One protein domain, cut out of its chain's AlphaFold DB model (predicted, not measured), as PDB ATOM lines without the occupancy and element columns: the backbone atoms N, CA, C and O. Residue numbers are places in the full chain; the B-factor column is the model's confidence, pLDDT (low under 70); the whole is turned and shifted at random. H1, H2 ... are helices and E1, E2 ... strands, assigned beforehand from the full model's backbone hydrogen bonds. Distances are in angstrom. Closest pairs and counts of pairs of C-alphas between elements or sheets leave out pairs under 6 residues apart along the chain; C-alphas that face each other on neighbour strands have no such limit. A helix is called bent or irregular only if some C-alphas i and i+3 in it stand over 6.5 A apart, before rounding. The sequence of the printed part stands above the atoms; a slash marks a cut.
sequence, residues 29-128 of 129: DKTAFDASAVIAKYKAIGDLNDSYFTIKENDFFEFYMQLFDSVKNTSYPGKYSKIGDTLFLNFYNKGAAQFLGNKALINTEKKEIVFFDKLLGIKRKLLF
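Overview. This is residues 29 to 128 of the 129 residues of an uncharacterized protein of Ferruginibacter sp (UniProt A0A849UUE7). One sheet of eight antiparallel strands curls like part of a barrel and folds back on itself, E1 E2 E3 facing E5 E6 E7 E8 across the long bent strand E4, the hinge of this folded sheet. H2 packs at one end of the curl, between E4 and E5 and the strands E7 and E8, while H1 sits outside it near E3 and E4. The 100 printed residues hold two named helices and eight named strands, along the chain H1 E1 E2 E3 E4 E5 H2 E6 E7 E8, a mixed class; the strands lie in that same order across the sheet. The whole is compact and rounded, with a radius of gyration of the C-alphas of 12.9 A and spans of 35 by 30 by 28 A.

Arrangement. H1, residues 29 to 35, is on the sheet at a height of 9.6 A, and its closest C-alpha pair to E3, residues 60 to 66, is Phe 33 and Phe 60, 6.4 A apart. E1, residues 38 to 43, and E2, residues 51 to 56, form a hairpin with N 42 and O 53 at 2.9 A. E2 and E3 follow as a hairpin, with N 54 and O 62 at 2.8 A. E4, residues 72 to 83, bends by 52 degrees at residue 79; N 76 and O 63 are 2.7 A apart between it and E3, and N 88 and O 81 are 2.8 A apart between it and E5, residues 86 to 91. These five strands form a meander, each the antiparallel neighbour of the one before. H2, residues 94 to 100, is on the sheet at a height of 7.3 A, only just over E5, on which 3 of its 7 C-alphas fall, and slantwise to it at 38 degrees on the local plane. Between E5 and E6, residues 103 to 107, N 87 and O 104 are 2.8 A apart. E6, E7, residues 112 to 116, and E8, residues 124 to 127, form a second meander, with N 105 and O 114 at 2.9 A and N 113 and O 126 at 2.8 A. The closest C-alphas of the edge strands E1 and E8 are those of Lys 43 and Leu 127, 7.7 A apart. Every O i to N i+4 pair is within hydrogen-bond range in H1, and 2 of 3 are in H2.

Along the chain. H1 begins at C-alpha 29, (-30.589, -44.003, -5.023). E4 is the longest strand, 29.6 A from C-alpha 72 at (-36.984, -59.611, -14.411) to C-alpha 83; E3 measures 19.0 A, E2 16.2 A and E5 15.5 A. E8 ends at C-alpha 127, (-49.261, -50.660, -26.271).

Size, cuts and confidence. The C-alphas farthest apart are those of Asp 69 and Gly 84, 37.6 A. The printed part has no cut and no long link. Mean pLDDT of the printed part is 88.1, with residues 47 to 48 and 118 to 122 under 70.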
ATOM      1  N   ASP A  29     -29.135 -44.166  -5.037       93.25
ATOM      2  CA  ASP A  29     -30.589 -44.003  -5.023       93.25
ATOM      3  C   ASP A  29     -31.343 -45.339  -4.908       93.25
ATOM      4  O   ASP A  29     -32.563 -45.336  -4.777       93.25
ATOM      5  N   LYS A  30     -30.640 -46.480  -4.905       93.81
ATOM      6  CA  LYS A  30     -31.225 -47.829  -4.924       93.81
ATOM      7  C   LYS A  30     -32.178 -48.068  -3.757       93.81
ATOM      8  O   LYS A  30     -33.278 -48.553  -3.978       93.81
ATOM      9  N   THR A  31     -31.790 -47.710  -2.535       95.25
ATOM     10  CA  THR A  31     -32.639 -47.923  -1.351       95.25
ATOM     11  C   THR A  31     -33.943 -47.133  -1.450       95.25
ATOM     12  O   THR A  31     -35.013 -47.682  -1.210       95.25
ATOM     13  N   ALA A  32     -33.866 -45.861  -1.852       95.19
ATOM     14  CA  ALA A  32     -35.048 -45.026  -2.051       95.19
ATOM     15  C   ALA A  32     -35.907 -45.540  -3.216       95.19
ATOM     16  O   ALA A  32     -37.131 -45.594  -3.110       95.19
ATOM     17  N   PHE A  33     -35.266 -45.968  -4.305       96.06
ATOM     18  CA  PHE A  33     -35.933 -46.580  -5.445       96.06
ATOM     19  C   PHE A  33     -36.690 -47.843  -5.034       96.06
ATOM     20  O   PHE A  33     -37.866 -47.961  -5.361       96.06
ATOM     21  N   ASP A  34     -36.060 -48.765  -4.304       94.69
ATOM     22  CA  ASP A  34     -36.672 -50.025  -3.871       94.69
ATOM     23  C   ASP A  34     -37.835 -49.781  -2.898       94.69
ATOM     24  O   ASP A  34     -38.873 -50.427  -3.024       94.69
ATOM     25  N   ALA A  35     -37.693 -48.803  -1.996       96.12
ATOM     26  CA  ALA A  35     -38.722 -48.424  -1.028       96.12
ATOM     27  C   ALA A  35     -39.918 -47.670  -1.641       96.12
ATOM     28  O   ALA A  35     -41.002 -47.683  -1.066       96.12
ATOM     29  N   SER A  36     -39.741 -47.007  -2.789       96.62
ATOM     30  CA  SER A  36     -40.803 -46.205  -3.414       96.62
ATOM     31  C   SER A  36     -41.923 -47.091  -3.964       96.62
ATOM     32  O   SER A  36     -41.647 -48.046  -4.702       96.62
ATOM     33  N   ALA A  37     -43.180 -46.762  -3.666       97.31
ATOM     34  CA  ALA A  37     -44.328 -47.528  -4.145       97.31
ATOM     35  C   ALA A  37     -44.530 -47.360  -5.661       97.31
ATOM     36  O   ALA A  37     -44.188 -46.326  -6.236       97.31
ATOM     37  N   VAL A  38     -45.081 -48.378  -6.329       97.38
ATOM     38  CA  VAL A  38     -45.474 -48.285  -7.746       97.38
ATOM     39  C   VAL A  38     -46.833 -47.595  -7.828       97.38
ATOM     40  O   VAL A  38     -47.809 -48.120  -7.302       97.38
ATOM     41  N   ILE A  39     -46.900 -46.454  -8.516       96.94
ATOM     42  CA  ILE A  39     -48.135 -45.668  -8.682       96.94
ATOM     43  C   ILE A  39     -48.812 -45.913 -10.030       96.94
ATOM     44  O   ILE A  39     -50.021 -45.753 -10.156       96.94
ATOM     45  N   ALA A  40     -48.048 -46.328 -11.041       95.12
ATOM     46  CA  ALA A  40     -48.593 -46.759 -12.318       95.12
ATOM     47  C   ALA A  40     -47.741 -47.883 -12.905       95.12
ATOM     48  O   ALA A  40     -46.516 -47.896 -12.768       95.12
ATOM     49  N   LYS A  41     -48.393 -48.830 -13.577       94.94
ATOM     50  CA  LYS A  41     -47.738 -49.963 -14.225       94.94
ATOM     51  C   LYS A  41     -48.410 -50.231 -15.560       94.94
ATOM     52  O   LYS A  41     -49.597 -50.530 -15.607       94.94
ATOM     53  N   TYR A  42     -47.622 -50.169 -16.621       93.88
ATOM     54  CA  TYR A  42     -48.060 -50.417 -17.984       93.88
ATOM     55  C   TYR A  42     -47.378 -51.684 -18.475       93.88
ATOM     56  O   TYR A  42     -46.150 -51.774 -18.441       93.88
ATOM     57  N   LYS A  43     -48.170 -52.673 -18.885       92.00
ATOM     58  CA  LYS A  43     -47.674 -53.919 -19.473       92.00
ATOM     59  C   LYS A  43     -47.793 -53.829 -20.989       92.00
ATOM     60  O   LYS A  43     -48.868 -53.502 -21.482       92.00
ATOM     61  N   ALA A  44     -46.715 -54.144 -21.694       88.38
ATOM     62  CA  ALA A  44     -46.724 -54.208 -23.143       88.38
ATOM     63  C   ALA A  44     -47.597 -55.362 -23.662       88.38
ATOM     64  O   ALA A  44     -47.581 -56.467 -23.113       88.38
ATOM     65  N   ILE A  45     -48.306 -55.110 -24.758       81.31
ATOM     66  CA  ILE A  45     -49.062 -56.095 -25.533       81.31
ATOM     67  C   ILE A  45     -48.504 -56.048 -26.960       81.31
ATOM     68  O   ILE A  45     -48.769 -55.092 -27.685       81.31
ATOM     69  N   GLY A  46     -47.685 -57.028 -27.353       70.38
ATOM     70  CA  GLY A  46     -47.111 -57.113 -28.706       70.38
ATOM     71  C   GLY A  46     -45.597 -56.883 -28.773       70.38
ATOM     72  O   GLY A  46     -44.852 -57.504 -28.031       70.38
ATOM     73  N   ASP A  47     -45.125 -56.012 -29.672       59.81
ATOM     74  CA  ASP A  47     -43.720 -55.922 -30.143       59.81
ATOM     75  C   ASP A  47     -42.627 -55.797 -29.063       59.81
ATOM     76  O   ASP A  47     -41.468 -56.135 -29.305       59.81
ATOM     77  N   LEU A  48     -42.973 -55.333 -27.861       67.94
ATOM     78  CA  LEU A  48     -42.089 -55.307 -26.691       67.94
ATOM     79  C   LEU A  48     -42.493 -56.396 -25.681       67.94
ATOM     80  O   LEU A  48     -42.633 -56.098 -24.494       67.94
ATOM     81  N   ASN A  49     -42.763 -57.613 -26.166       70.25
ATOM     82  CA  ASN A  49     -43.385 -58.710 -25.414       70.25
ATOM     83  C   ASN A  49     -42.800 -58.860 -24.005       70.25
ATOM     84  O   ASN A  49     -41.586 -58.820 -23.804       70.25
ATOM     85  N   ASP A  50     -43.707 -58.987 -23.036       82.56
ATOM     86  CA  ASP A  50     -43.420 -59.115 -21.604       82.56
ATOM     87  C   ASP A  50     -42.570 -57.988 -20.995       82.56
ATOM     88  O   ASP A  50     -41.987 -58.140 -19.919       82.56
ATOM     89  N   SER A  51     -42.542 -56.817 -21.635       90.81
ATOM     90  CA  SER A  51     -42.005 -55.605 -21.024       90.81
ATOM     91  C   SER A  51     -43.038 -54.840 -20.203       90.81
ATOM     92  O   SER A  51     -44.254 -54.908 -20.408       90.81
ATOM     93  N   TYR A  52     -42.515 -54.084 -19.249       93.75
ATOM     94  CA  TYR A  52     -43.261 -53.244 -18.344       93.75
ATOM     95  C   TYR A  52     -42.596 -51.881 -18.256       93.75
ATOM     96  O   TYR A  52     -41.370 -51.771 -18.208       93.75
ATOM     97  N   PHE A  53     -43.427 -50.855 -18.157       95.12
ATOM     98  CA  PHE A  53     -43.016 -49.525 -17.748       95.12
ATOM     99  C   PHE A  53     -43.734 -49.194 -16.443       95.12
ATOM    100  O   PHE A  53     -44.965 -49.163 -16.395       95.12
ATOM    101  N   THR A  54     -42.984 -49.003 -15.362       96.75
ATOM    102  CA  THR A  54     -43.530 -48.646 -14.052       96.75
ATOM    103  C   THR A  54     -43.116 -47.237 -13.676       96.75
ATOM    104  O   THR A  54     -41.959 -46.842 -13.821       96.75
ATOM    105  N   ILE A  55     -44.079 -46.488 -13.157       97.50
ATOM    106  CA  ILE A  55     -43.863 -45.208 -12.502       97.50
ATOM    107  C   ILE A  55     -43.982 -45.459 -11.008       97.50
ATOM    108  O   ILE A  55     -44.915 -46.126 -10.549       97.50
ATOM    109  N   LYS A  56     -43.029 -44.932 -10.254       98.00
ATOM    110  CA  LYS A  56     -42.995 -45.011  -8.802       98.00
ATOM    111  C   LYS A  56     -43.088 -43.607  -8.204       98.00
ATOM    112  O   LYS A  56     -42.928 -42.602  -8.902       98.00
ATOM    113  N   GLU A  57     -43.345 -43.558  -6.906       96.06
ATOM    114  CA  GLU A  57     -43.194 -42.337  -6.111       96.06
ATOM    115  C   GLU A  57     -41.759 -41.787  -6.187       96.06
ATOM    116  O   GLU A  57     -40.839 -42.464  -6.657       96.06
ATOM    117  N   ASN A  58     -41.564 -40.558  -5.697       95.81
ATOM    118  CA  ASN A  58     -40.259 -39.883  -5.651       95.81
ATOM    119  C   ASN A  58     -39.580 -39.775  -7.024       95.81
ATOM    120  O   ASN A  58     -38.357 -39.885  -7.143       95.81
ATOM    121  N   ASP A  59     -40.396 -39.587  -8.062       96.94
ATOM    122  CA  ASP A  59     -39.963 -39.379  -9.439       96.94
ATOM    123  C   ASP A  59     -39.123 -40.526 -10.017       96.94
ATOM    124  O   ASP A  59     -38.334 -40.333 -10.944       96.94
ATOM    125  N   PHE A  60     -39.279 -41.743  -9.497       97.81
ATOM    126  CA  PHE A  60     -38.605 -42.921 -10.029       97.81
ATOM    127  C   PHE A  60     -39.435 -43.616 -11.105       97.81
ATOM    128  O   PHE A  60     -40.663 -43.654 -11.061       97.81
ATOM    129  N   PHE A  61     -38.754 -44.240 -12.061       97.56
ATOM    130  CA  PHE A  61     -39.387 -45.138 -13.018       97.56
ATOM    131  C   PHE A  61     -38.499 -46.354 -13.286       97.56
ATOM    132  O   PHE A  61     -37.290 -46.334 -13.035       97.56
ATOM    133  N   GLU A  62     -39.096 -47.409 -13.824       96.19
ATOM    134  CA  GLU A  62     -38.376 -48.585 -14.296       96.19
ATOM    135  C   GLU A  62     -38.988 -49.067 -15.606       96.19
ATOM    136  O   GLU A  62     -40.193 -49.290 -15.702       96.19
ATOM    137  N   PHE A  63     -38.147 -49.277 -16.610       94.25
ATOM    138  CA  PHE A  63     -38.503 -50.160 -17.710       94.25
ATOM    139  C   PHE A  63     -37.862 -51.518 -17.464       94.25
ATOM    140  O   PHE A  63     -36.669 -51.581 -17.172       94.25
ATOM    141  N   TYR A  64     -38.610 -52.605 -17.602       93.12
ATOM    142  CA  TYR A  64     -38.024 -53.934 -17.505       93.12
ATOM    143  C   TYR A  64     -38.711 -54.944 -18.418       93.12
ATOM    144  O   TYR A  64     -39.889 -54.806 -18.723       93.12
ATOM    145  N   MET A  65     -37.971 -55.970 -18.832       89.94
ATOM    146  CA  MET A  65     -38.502 -57.148 -19.523       89.94
ATOM    147  C   MET A  65     -38.581 -58.313 -18.544       89.94
ATOM    148  O   MET A  65     -37.667 -58.512 -17.739       89.94
ATOM    149  N   GLN A  66     -39.666 -59.073 -18.600       88.06
ATOM    150  CA  GLN A  66     -39.924 -60.224 -17.746       88.06
ATOM    151  C   GLN A  66     -39.744 -61.521 -18.549       88.06
ATOM    152  O   GLN A  66     -40.134 -61.594 -19.710       88.06
ATOM    153  N   LEU A  67     -39.120 -62.529 -17.940       81.19
ATOM    154  CA  LEU A  67     -39.049 -63.889 -18.473       81.19
ATOM    155  C   LEU A  67     -40.365 -64.643 -18.227       81.19
ATOM    156  O   LEU A  67     -41.211 -64.220 -17.437       81.19
ATOM    157  N   PHE A  68     -40.507 -65.807 -18.864       75.25
ATOM    158  CA  PHE A  68     -41.676 -66.679 -18.714       75.25
ATOM    159  C   PHE A  68     -41.926 -67.124 -17.257       75.25
ATOM    160  O   PHE A  68     -43.068 -67.338 -16.863       75.25
ATOM    161  N   ASP A  69     -40.873 -67.229 -16.443       79.19
ATOM    162  CA  ASP A  69     -40.908 -67.610 -15.022       79.19
ATOM    163  C   ASP A  69     -41.188 -66.422 -14.080       79.19
ATOM    164  O   ASP A  69     -41.110 -66.538 -12.859       79.19
ATOM    165  N   SER A  70     -41.550 -65.271 -14.644       77.06
ATOM    166  CA  SER A  70     -41.791 -64.010 -13.943       77.06
ATOM    167  C   SER A  70     -40.573 -63.319 -13.333       77.06
ATOM    168  O   SER A  70     -40.727 -62.311 -12.635       77.06
ATOM    169  N   VAL A  71     -39.360 -63.769 -13.650       80.62
ATOM    170  CA  VAL A  71     -38.132 -63.087 -13.240       80.62
ATOM    171  C   VAL A  71     -37.851 -61.903 -14.171       80.62
ATOM    172  O   VAL A  71     -37.998 -61.988 -15.390       80.62
ATOM    173  N   LYS A  72     -37.440 -60.758 -13.608       85.75
ATOM    174  CA  LYS A  72     -36.984 -59.611 -14.411       85.75
ATOM    175  C   LYS A  72     -35.668 -59.975 -15.108       85.75
ATOM    176  O   LYS A  72     -34.659 -60.160 -14.436       85.75
ATOM    177  N   ASN A  73     -35.674 -60.026 -16.439       81.62
ATOM    178  CA  ASN A  73     -34.485 -60.315 -17.245       81.62
ATOM    179  C   ASN A  73     -33.580 -59.086 -17.389       81.62
ATOM    180  O   ASN A  73     -32.362 -59.131 -17.269       81.62
ATOM    181  N   THR A  74     -34.201 -57.953 -17.706       86.12
ATOM    182  CA  THR A  74     -33.514 -56.701 -18.017       86.12
ATOM    183  C   THR A  74     -34.244 -55.593 -17.296       86.12
ATOM    184  O   THR A  74     -35.458 -55.510 -17.423       86.12
ATOM    185  N   SER A  75     -33.524 -54.764 -16.542       91.06
ATOM    186  CA  SER A  75     -34.089 -53.643 -15.791       91.06
ATOM    187  C   SER A  75     -33.303 -52.365 -16.066       91.06
ATOM    188  O   SER A  75     -32.073 -52.327 -15.978       91.06
ATOM    189  N   TYR A  76     -34.041 -51.316 -16.407       93.44
ATOM    190  CA  TYR A  76     -33.558 -49.976 -16.683       93.44
ATOM    191  C   TYR A  76     -34.258 -48.989 -15.743       93.44
ATOM    192  O   TYR A  76     -35.257 -48.367 -16.123       93.44
ATOM    193  N   PRO A  77     -33.760 -48.849 -14.502       95.62
ATOM    194  CA  PRO A  77     -34.259 -47.856 -13.569       95.62
ATOM    195  C   PRO A  77     -33.766 -46.454 -13.945       95.62
ATOM    196  O   PRO A  77     -32.682 -46.267 -14.518       95.62
ATOM    197  N   GLY A  78     -34.542 -45.451 -13.556       95.62
ATOM    198  CA  GLY A  78     -34.189 -44.053 -13.739       95.62
ATOM    199  C   GLY A  78     -35.044 -43.115 -12.900       95.62
ATOM    200  O   GLY A  78     -35.880 -43.544 -12.101       95.62
ATOM    201  N   LYS A  79     -34.816 -41.820 -13.101       96.75
ATOM    202  CA  LYS A  79     -35.687 -40.753 -12.606       96.75
ATOM    203  C   LYS A  79     -36.382 -40.065 -13.760       96.75
ATOM    204  O   LYS A  79     -35.804 -39.952 -14.839       96.75
ATOM    205  N   TYR A  80     -37.589 -39.584 -13.533       96.56
ATOM    206  CA  TYR A  80     -38.299 -38.778 -14.507       96.56
ATOM    207  C   TYR A  80     -38.552 -37.369 -13.981       96.56
ATOM    208  O   TYR A  80     -38.440 -37.082 -12.799       96.56
ATOM    209  N   SER A  81     -38.873 -36.461 -14.887       96.88
ATOM    210  CA  SER A  81     -39.534 -35.199 -14.558       96.88
ATOM    211  C   SER A  81     -40.670 -34.994 -15.547       96.88
ATOM    212  O   SER A  81     -40.631 -35.539 -16.652       96.88
ATOM    213  N   LYS A  82     -41.707 -34.256 -15.160       95.44
ATOM    214  CA  LYS A  82     -42.877 -34.026 -16.011       95.44
ATOM    215  C   LYS A  82     -42.937 -32.562 -16.436       95.44
ATOM    216  O   LYS A  82     -42.891 -31.674 -15.591       95.44
ATOM    217  N   ILE A  83     -43.055 -32.317 -17.740       94.12
ATOM    218  CA  ILE A  83     -43.293 -30.986 -18.314       94.12
ATOM    219  C   ILE A  83     -44.476 -31.113 -19.275       94.12
ATOM    220  O   ILE A  83     -44.368 -31.760 -20.320       94.12
ATOM    221  N   GLY A  84     -45.617 -30.526 -18.899       93.12
ATOM    222  CA  GLY A  84     -46.892 -30.789 -19.574       93.12
ATOM    223  C   GLY A  84     -47.211 -32.285 -19.550       93.12
ATOM    224  O   GLY A  84     -47.091 -32.929 -18.508       93.12
ATOM    225  N   ASP A  85     -47.533 -32.857 -20.708       90.94
ATOM    226  CA  ASP A  85     -47.837 -34.291 -20.847       90.94
ATOM    227  C   ASP A  85     -46.606 -35.163 -21.129       90.94
ATOM    228  O   ASP A  85     -46.715 -36.378 -21.297       90.94
ATOM    229  N   THR A  86     -45.416 -34.557 -21.194       93.88
ATOM    230  CA  THR A  86     -44.176 -35.273 -21.504       93.88
ATOM    231  C   THR A  86     -43.413 -35.620 -20.232       93.88
ATOM    232  O   THR A  86     -43.053 -34.744 -19.442       93.88
ATOM    233  N   LEU A  87     -43.099 -36.904 -20.076       96.12
ATOM    234  CA  LEU A  87     -42.114 -37.393 -19.122       96.12
ATOM    235  C   LEU A  87     -40.723 -37.287 -19.746       96.12
ATOM    236  O   LEU A  87     -40.499 -37.775 -20.849       96.12
ATOM    237  N   PHE A  88     -39.786 -36.672 -19.039       95.62
ATOM    238  CA  PHE A  88     -38.371 -36.607 -19.386       95.62
ATOM    239  C   PHE A  88     -37.643 -37.659 -18.562       95.62
ATOM    240  O   PHE A  88     -37.558 -37.536 -17.344       95.62
ATOM    241  N   LEU A  89     -37.155 -38.699 -19.229       94.94
ATOM    242  CA  LEU A  89     -36.570 -39.888 -18.627       94.94
ATOM    243  C   LEU A  89     -35.051 -39.739 -18.531       94.94
ATOM    244  O   LEU A  89     -34.365 -39.562 -19.537       94.94
ATOM    245  N   ASN A  90     -34.523 -39.859 -17.318       94.31
ATOM    246  CA  ASN A  90     -33.097 -39.916 -17.046       94.31
ATOM    247  C   ASN A  90     -32.734 -41.313 -16.533       94.31
ATOM    248  O   ASN A  90     -32.897 -41.631 -15.351       94.31
ATOM    249  N   PHE A  91     -32.273 -42.162 -17.448       92.88
ATOM    250  CA  PHE A  91     -31.849 -43.519 -17.131       92.88
ATOM    251  C   PHE A  91     -30.504 -43.522 -16.415       92.88
ATOM    252  O   PHE A  91     -29.559 -42.845 -16.823       92.88
ATOM    253  N   TYR A  92     -30.368 -44.382 -15.409       91.44
ATOM    254  CA  TYR A  92     -29.061 -44.621 -14.806       91.44
ATOM    255  C   TYR A  92     -28.117 -45.404 -15.723       91.44
ATOM    256  O   TYR A  92     -26.899 -45.250 -15.637       91.44
ATOM    257  N   ASN A  93     -28.677 -46.219 -16.620       86.94
ATOM    258  CA  ASN A  93     -27.940 -46.902 -17.672       86.94
ATOM    259  C   ASN A  93     -28.040 -46.109 -18.987       86.94
ATOM    260  O   ASN A  93     -29.123 -45.978 -19.556       86.94
ATOM    261  N   LYS A  94     -26.903 -45.633 -19.507       79.94
ATOM    262  CA  LYS A  94     -26.849 -44.854 -20.759       79.94
ATOM    263  C   LYS A  94     -27.316 -45.635 -21.998       79.94
ATOM    264  O   LYS A  94     -27.819 -45.023 -22.932       79.94
ATOM    265  N   GLY A  95     -27.176 -46.962 -22.016       80.88
ATOM    266  CA  GLY A  95     -27.654 -47.803 -23.120       80.88
ATOM    267  C   GLY A  95     -29.182 -47.889 -23.188       80.88
ATOM    268  O   GLY A  95     -29.747 -47.998 -24.272       80.88
ATOM    269  N   ALA A  96     -29.872 -47.749 -22.051       82.81
ATOM    270  CA  ALA A  96     -31.335 -47.781 -22.004       82.81
ATOM    271  C   ALA A  96     -31.966 -46.578 -22.724       82.81
ATOM    272  O   ALA A  96     -32.943 -46.725 -23.458       82.81
ATOM    273  N   ALA A  97     -31.345 -45.407 -22.573       82.50
ATOM    274  CA  ALA A  97     -31.707 -44.189 -23.290       82.50
ATOM    275  C   ALA A  97     -31.629 -44.359 -24.817       82.50
ATOM    276  O   ALA A  97     -32.482 -43.848 -25.533       82.50
ATOM    277  N   GLN A  98     -30.650 -45.116 -25.324       82.88
ATOM    278  CA  GLN A  98     -30.534 -45.405 -26.760       82.88
ATOM    279  C   GLN A  98     -31.616 -46.377 -27.251       82.88
ATOM    280  O   GLN A  98     -32.042 -46.296 -28.401       82.88
ATOM    281  N   PHE A  99     -32.063 -47.292 -26.387       82.50
ATOM    282  CA  PHE A  99     -33.074 -48.290 -26.725       82.50
ATOM    283  C   PHE A  99     -34.499 -47.709 -26.761       82.50
ATOM    284  O   PHE A  99     -35.236 -47.954 -27.721       82.50
ATOM    285  N   LEU A 100     -34.881 -46.937 -25.736       86.62
ATOM    286  CA  LEU A 100     -36.232 -46.373 -25.592       86.62
ATOM    287  C   LEU A 100     -36.334 -44.918 -26.060       86.62
ATOM    288  O   LEU A 100     -37.310 -44.558 -26.709       86.62
ATOM    289  N   GLY A 101     -35.339 -44.092 -25.753       89.81
ATOM    290  CA  GLY A 101     -35.407 -42.635 -25.855       89.81
ATOM    291  C   GLY A 101     -35.546 -41.960 -24.487       89.81
ATOM    292  O   GLY A 101     -35.894 -42.585 -23.489       89.81
ATOM    293  N   ASN A 102     -35.279 -40.654 -24.445       92.88
ATOM    294  CA  ASN A 102     -35.181 -39.867 -23.205       92.88
ATOM    295  C   ASN A 102     -36.492 -39.177 -22.821       92.88
ATOM    296  O   ASN A 102     -36.527 -38.352 -21.907       92.88
ATOM    297  N   LYS A 103     -37.565 -39.432 -23.565       94.06
ATOM    298  CA  LYS A 103     -38.880 -38.847 -23.337       94.06
ATOM    299  C   LYS A 103     -39.957 -39.891 -23.546       94.06
ATOM    300  O   LYS A 103     -39.793 -40.780 -24.377       94.06
ATOM    301  N   ALA A 104     -41.060 -39.742 -22.830       94.81
ATOM    302  CA  ALA A 104     -42.250 -40.553 -23.006       94.81
ATOM    303  C   ALA A 104     -43.512 -39.693 -22.937       94.81
ATOM    304  O   ALA A 104     -43.611 -38.783 -22.116       94.81
ATOM    305  N   LEU A 105     -44.485 -40.013 -23.784       94.50
ATOM    306  CA  LEU A 105     -45.849 -39.504 -23.704       94.50
ATOM    307  C   LEU A 105     -46.773 -40.687 -23.452       94.50
ATOM    308  O   LEU A 105     -46.759 -41.651 -24.215       94.50
ATOM    309  N   ILE A 106     -47.557 -40.612 -22.381       93.62
ATOM    310  CA  ILE A 106     -48.527 -41.646 -22.022       93.62
ATOM    311  C   ILE A 106     -49.894 -41.181 -22.510       93.62
ATOM    312  O   ILE A 106     -50.420 -40.185 -22.021       93.62
ATOM    313  N   ASN A 107     -50.461 -41.898 -23.474       92.06
ATOM    314  CA  ASN A 107     -51.800 -41.663 -23.983       92.06
ATOM    315  C   ASN A 107     -52.723 -42.780 -23.484       92.06
ATOM    316  O   ASN A 107     -52.712 -43.895 -24.005       92.06
ATOM    317  N   THR A 108     -53.512 -42.482 -22.455       89.75
ATOM    318  CA  THR A 108     -54.444 -43.437 -21.842       89.75
ATOM    319  C   THR A 108     -55.640 -43.756 -22.732       89.75
ATOM    320  O   THR A 108     -56.097 -44.894 -22.723       89.75
ATOM    321  N   GLU A 109     -56.110 -42.809 -23.547       91.75
ATOM    322  CA  GLU A 109     -57.231 -43.018 -24.477       91.75
ATOM    323  C   GLU A 109     -56.879 -44.032 -25.568       91.75
ATOM    324  O   GLU A 109     -57.649 -44.942 -25.868       91.75
ATOM    325  N   LYS A 110     -55.678 -43.898 -26.140       90.81
ATOM    326  CA  LYS A 110     -55.135 -44.805 -27.162       90.81
ATOM    327  C   LYS A 110     -54.428 -46.023 -26.576       90.81
ATOM    328  O   LYS A 110     -53.955 -46.862 -27.336       90.81
ATOM    329  N   LYS A 111     -54.331 -46.089 -25.245       92.19
ATOM    330  CA  LYS A 111     -53.602 -47.109 -24.490       92.19
ATOM    331  C   LYS A 111     -52.177 -47.340 -25.011       92.19
ATOM    332  O   LYS A 111     -51.748 -48.469 -25.242       92.19
ATOM    333  N   GLU A 112     -51.438 -46.253 -25.225       92.06
ATOM    334  CA  GLU A 112     -50.061 -46.308 -25.718       92.06
ATOM    335  C   GLU A 112     -49.114 -45.414 -24.914       92.06
ATOM    336  O   GLU A 112     -49.480 -44.338 -24.443       92.06
ATOM    337  N   ILE A 113     -47.861 -45.843 -24.794       92.75
ATOM    338  CA  ILE A 113     -46.737 -44.992 -24.407       92.75
ATOM    339  C   ILE A 113     -45.861 -44.803 -25.632       92.75
ATOM    340  O   ILE A 113     -45.376 -45.775 -26.209       92.75
ATOM    341  N   VAL A 114     -45.638 -43.553 -26.018       92.31
ATOM    342  CA  VAL A 114     -44.732 -43.197 -27.108       92.31
ATOM    343  C   VAL A 114     -43.429 -42.707 -26.501       92.31
ATOM    344  O   VAL A 114     -43.397 -41.634 -25.902       92.31
ATOM    345  N   PHE A 115     -42.359 -43.474 -26.676       92.19
ATOM    346  CA  PHE A 115     -41.005 -43.081 -26.304       92.19
ATOM    347  C   PHE A 115     -40.289 -42.434 -27.490       92.19
ATOM    348  O   PHE A 115     -40.423 -42.900 -28.626       92.19
ATOM    349  N   PHE A 116     -39.558 -41.348 -27.235       90.25
ATOM    350  CA  PHE A 116     -38.887 -40.564 -28.271       90.25
ATOM    351  C   PHE A 116     -37.690 -39.766 -27.739       90.25
ATOM    352  O   PHE A 116     -37.520 -39.581 -26.534       90.25
ATOM    353  N   ASP A 117     -36.856 -39.260 -28.650       84.62
ATOM    354  CA  ASP A 117     -35.751 -38.341 -28.343       84.62
ATOM    355  C   ASP A 117     -35.783 -37.087 -29.244       84.62
ATOM    356  O   ASP A 117     -36.654 -36.943 -30.103       84.62
ATOM    357  N   LYS A 118     -34.848 -36.144 -29.042       64.88
ATOM    358  CA  LYS A 118     -34.695 -34.906 -29.833       64.88
ATOM    359  C   LYS A 118     -34.337 -35.133 -31.313       64.88
ATOM    360  O   LYS A 118     -34.400 -34.173 -32.076       64.88
ATOM    361  N   LEU A 119     -33.976 -36.347 -31.731       52.44
ATOM    362  CA  LEU A 119     -33.526 -36.646 -33.094       52.44
ATOM    363  C   LEU A 119     -34.513 -37.567 -33.832       52.44
ATOM    364  O   LEU A 119     -34.858 -38.648 -33.365       52.44
ATOM    365  N   LEU A 120     -34.945 -37.075 -34.993       51.81
ATOM    366  CA  LEU A 120     -35.797 -37.612 -36.066       51.81
ATOM    367  C   LEU A 120     -35.745 -39.135 -36.368       51.81
ATOM    368  O   LEU A 120     -35.525 -39.510 -37.516       51.81
ATOM    369  N   GLY A 121     -35.990 -40.048 -35.422       53.75
ATOM    370  CA  GLY A 121     -36.024 -41.463 -35.825       53.75
ATOM    371  C   GLY A 121     -36.565 -42.491 -34.851       53.75
ATOM    372  O   GLY A 121     -37.293 -43.383 -35.279       53.75
ATOM    373  N   ILE A 122     -36.261 -42.402 -33.557       56.47
ATOM    374  CA  ILE A 122     -36.664 -43.472 -32.636       56.47
ATOM    375  C   ILE A 122     -37.988 -43.089 -31.988       56.47
ATOM    376  O   ILE A 122     -38.027 -42.319 -31.035       56.47
ATOM    377  N   LYS A 123     -39.081 -43.618 -32.544       70.00
ATOM    378  CA  LYS A 123     -40.387 -43.680 -31.884       70.00
ATOM    379  C   LYS A 123     -40.637 -45.132 -31.508       70.00
ATOM    380  O   LYS A 123     -40.967 -45.939 -32.373       70.00
ATOM    381  N   ARG A 124     -40.454 -45.482 -30.235       80.50
ATOM    382  CA  ARG A 124     -40.894 -46.786 -29.720       80.50
ATOM    383  C   ARG A 124     -42.279 -46.617 -29.130       80.50
ATOM    384  O   ARG A 124     -42.541 -45.635 -28.441       80.50
ATOM    385  N   LYS A 125     -43.165 -47.561 -29.415       85.62
ATOM    386  CA  LYS A 125     -44.500 -47.591 -28.832       85.62
ATOM    387  C   LYS A 125     -44.625 -48.799 -27.926       85.62
ATOM    388  O   LYS A 125     -44.250 -49.899 -28.316       85.62
ATOM    389  N   LEU A 126     -45.159 -48.579 -26.735       83.88
ATOM    390  CA  LEU A 126     -45.615 -49.633 -25.842       83.88
ATOM    391  C   LEU A 126     -47.133 -49.543 -25.782       83.88
ATOM    392  O   LEU A 126     -47.670 -48.583 -25.239       83.88
ATOM    393  N   LEU A 127     -47.810 -50.522 -26.369       84.81
ATOM    394  CA  LEU A 127     -49.261 -50.660 -26.271       84.81
ATOM    395  C   LEU A 127     -49.604 -51.381 -24.971       84.81
ATOM    396  O   LEU A 127     -48.920 -52.340 -24.619       84.81
ATOM    397  N   PHE A 128     -50.638 -50.934 -24.268       85.38
ATOM    398  CA  PHE A 128     -51.091 -51.534 -23.014       85.38
ATOM    399  C   PHE A 128     -52.614 -51.737 -23.004       85.38
ATOM    400  O   PHE A 128     -53.308 -51.288 -23.914       85.38
TER     401      PHE A 128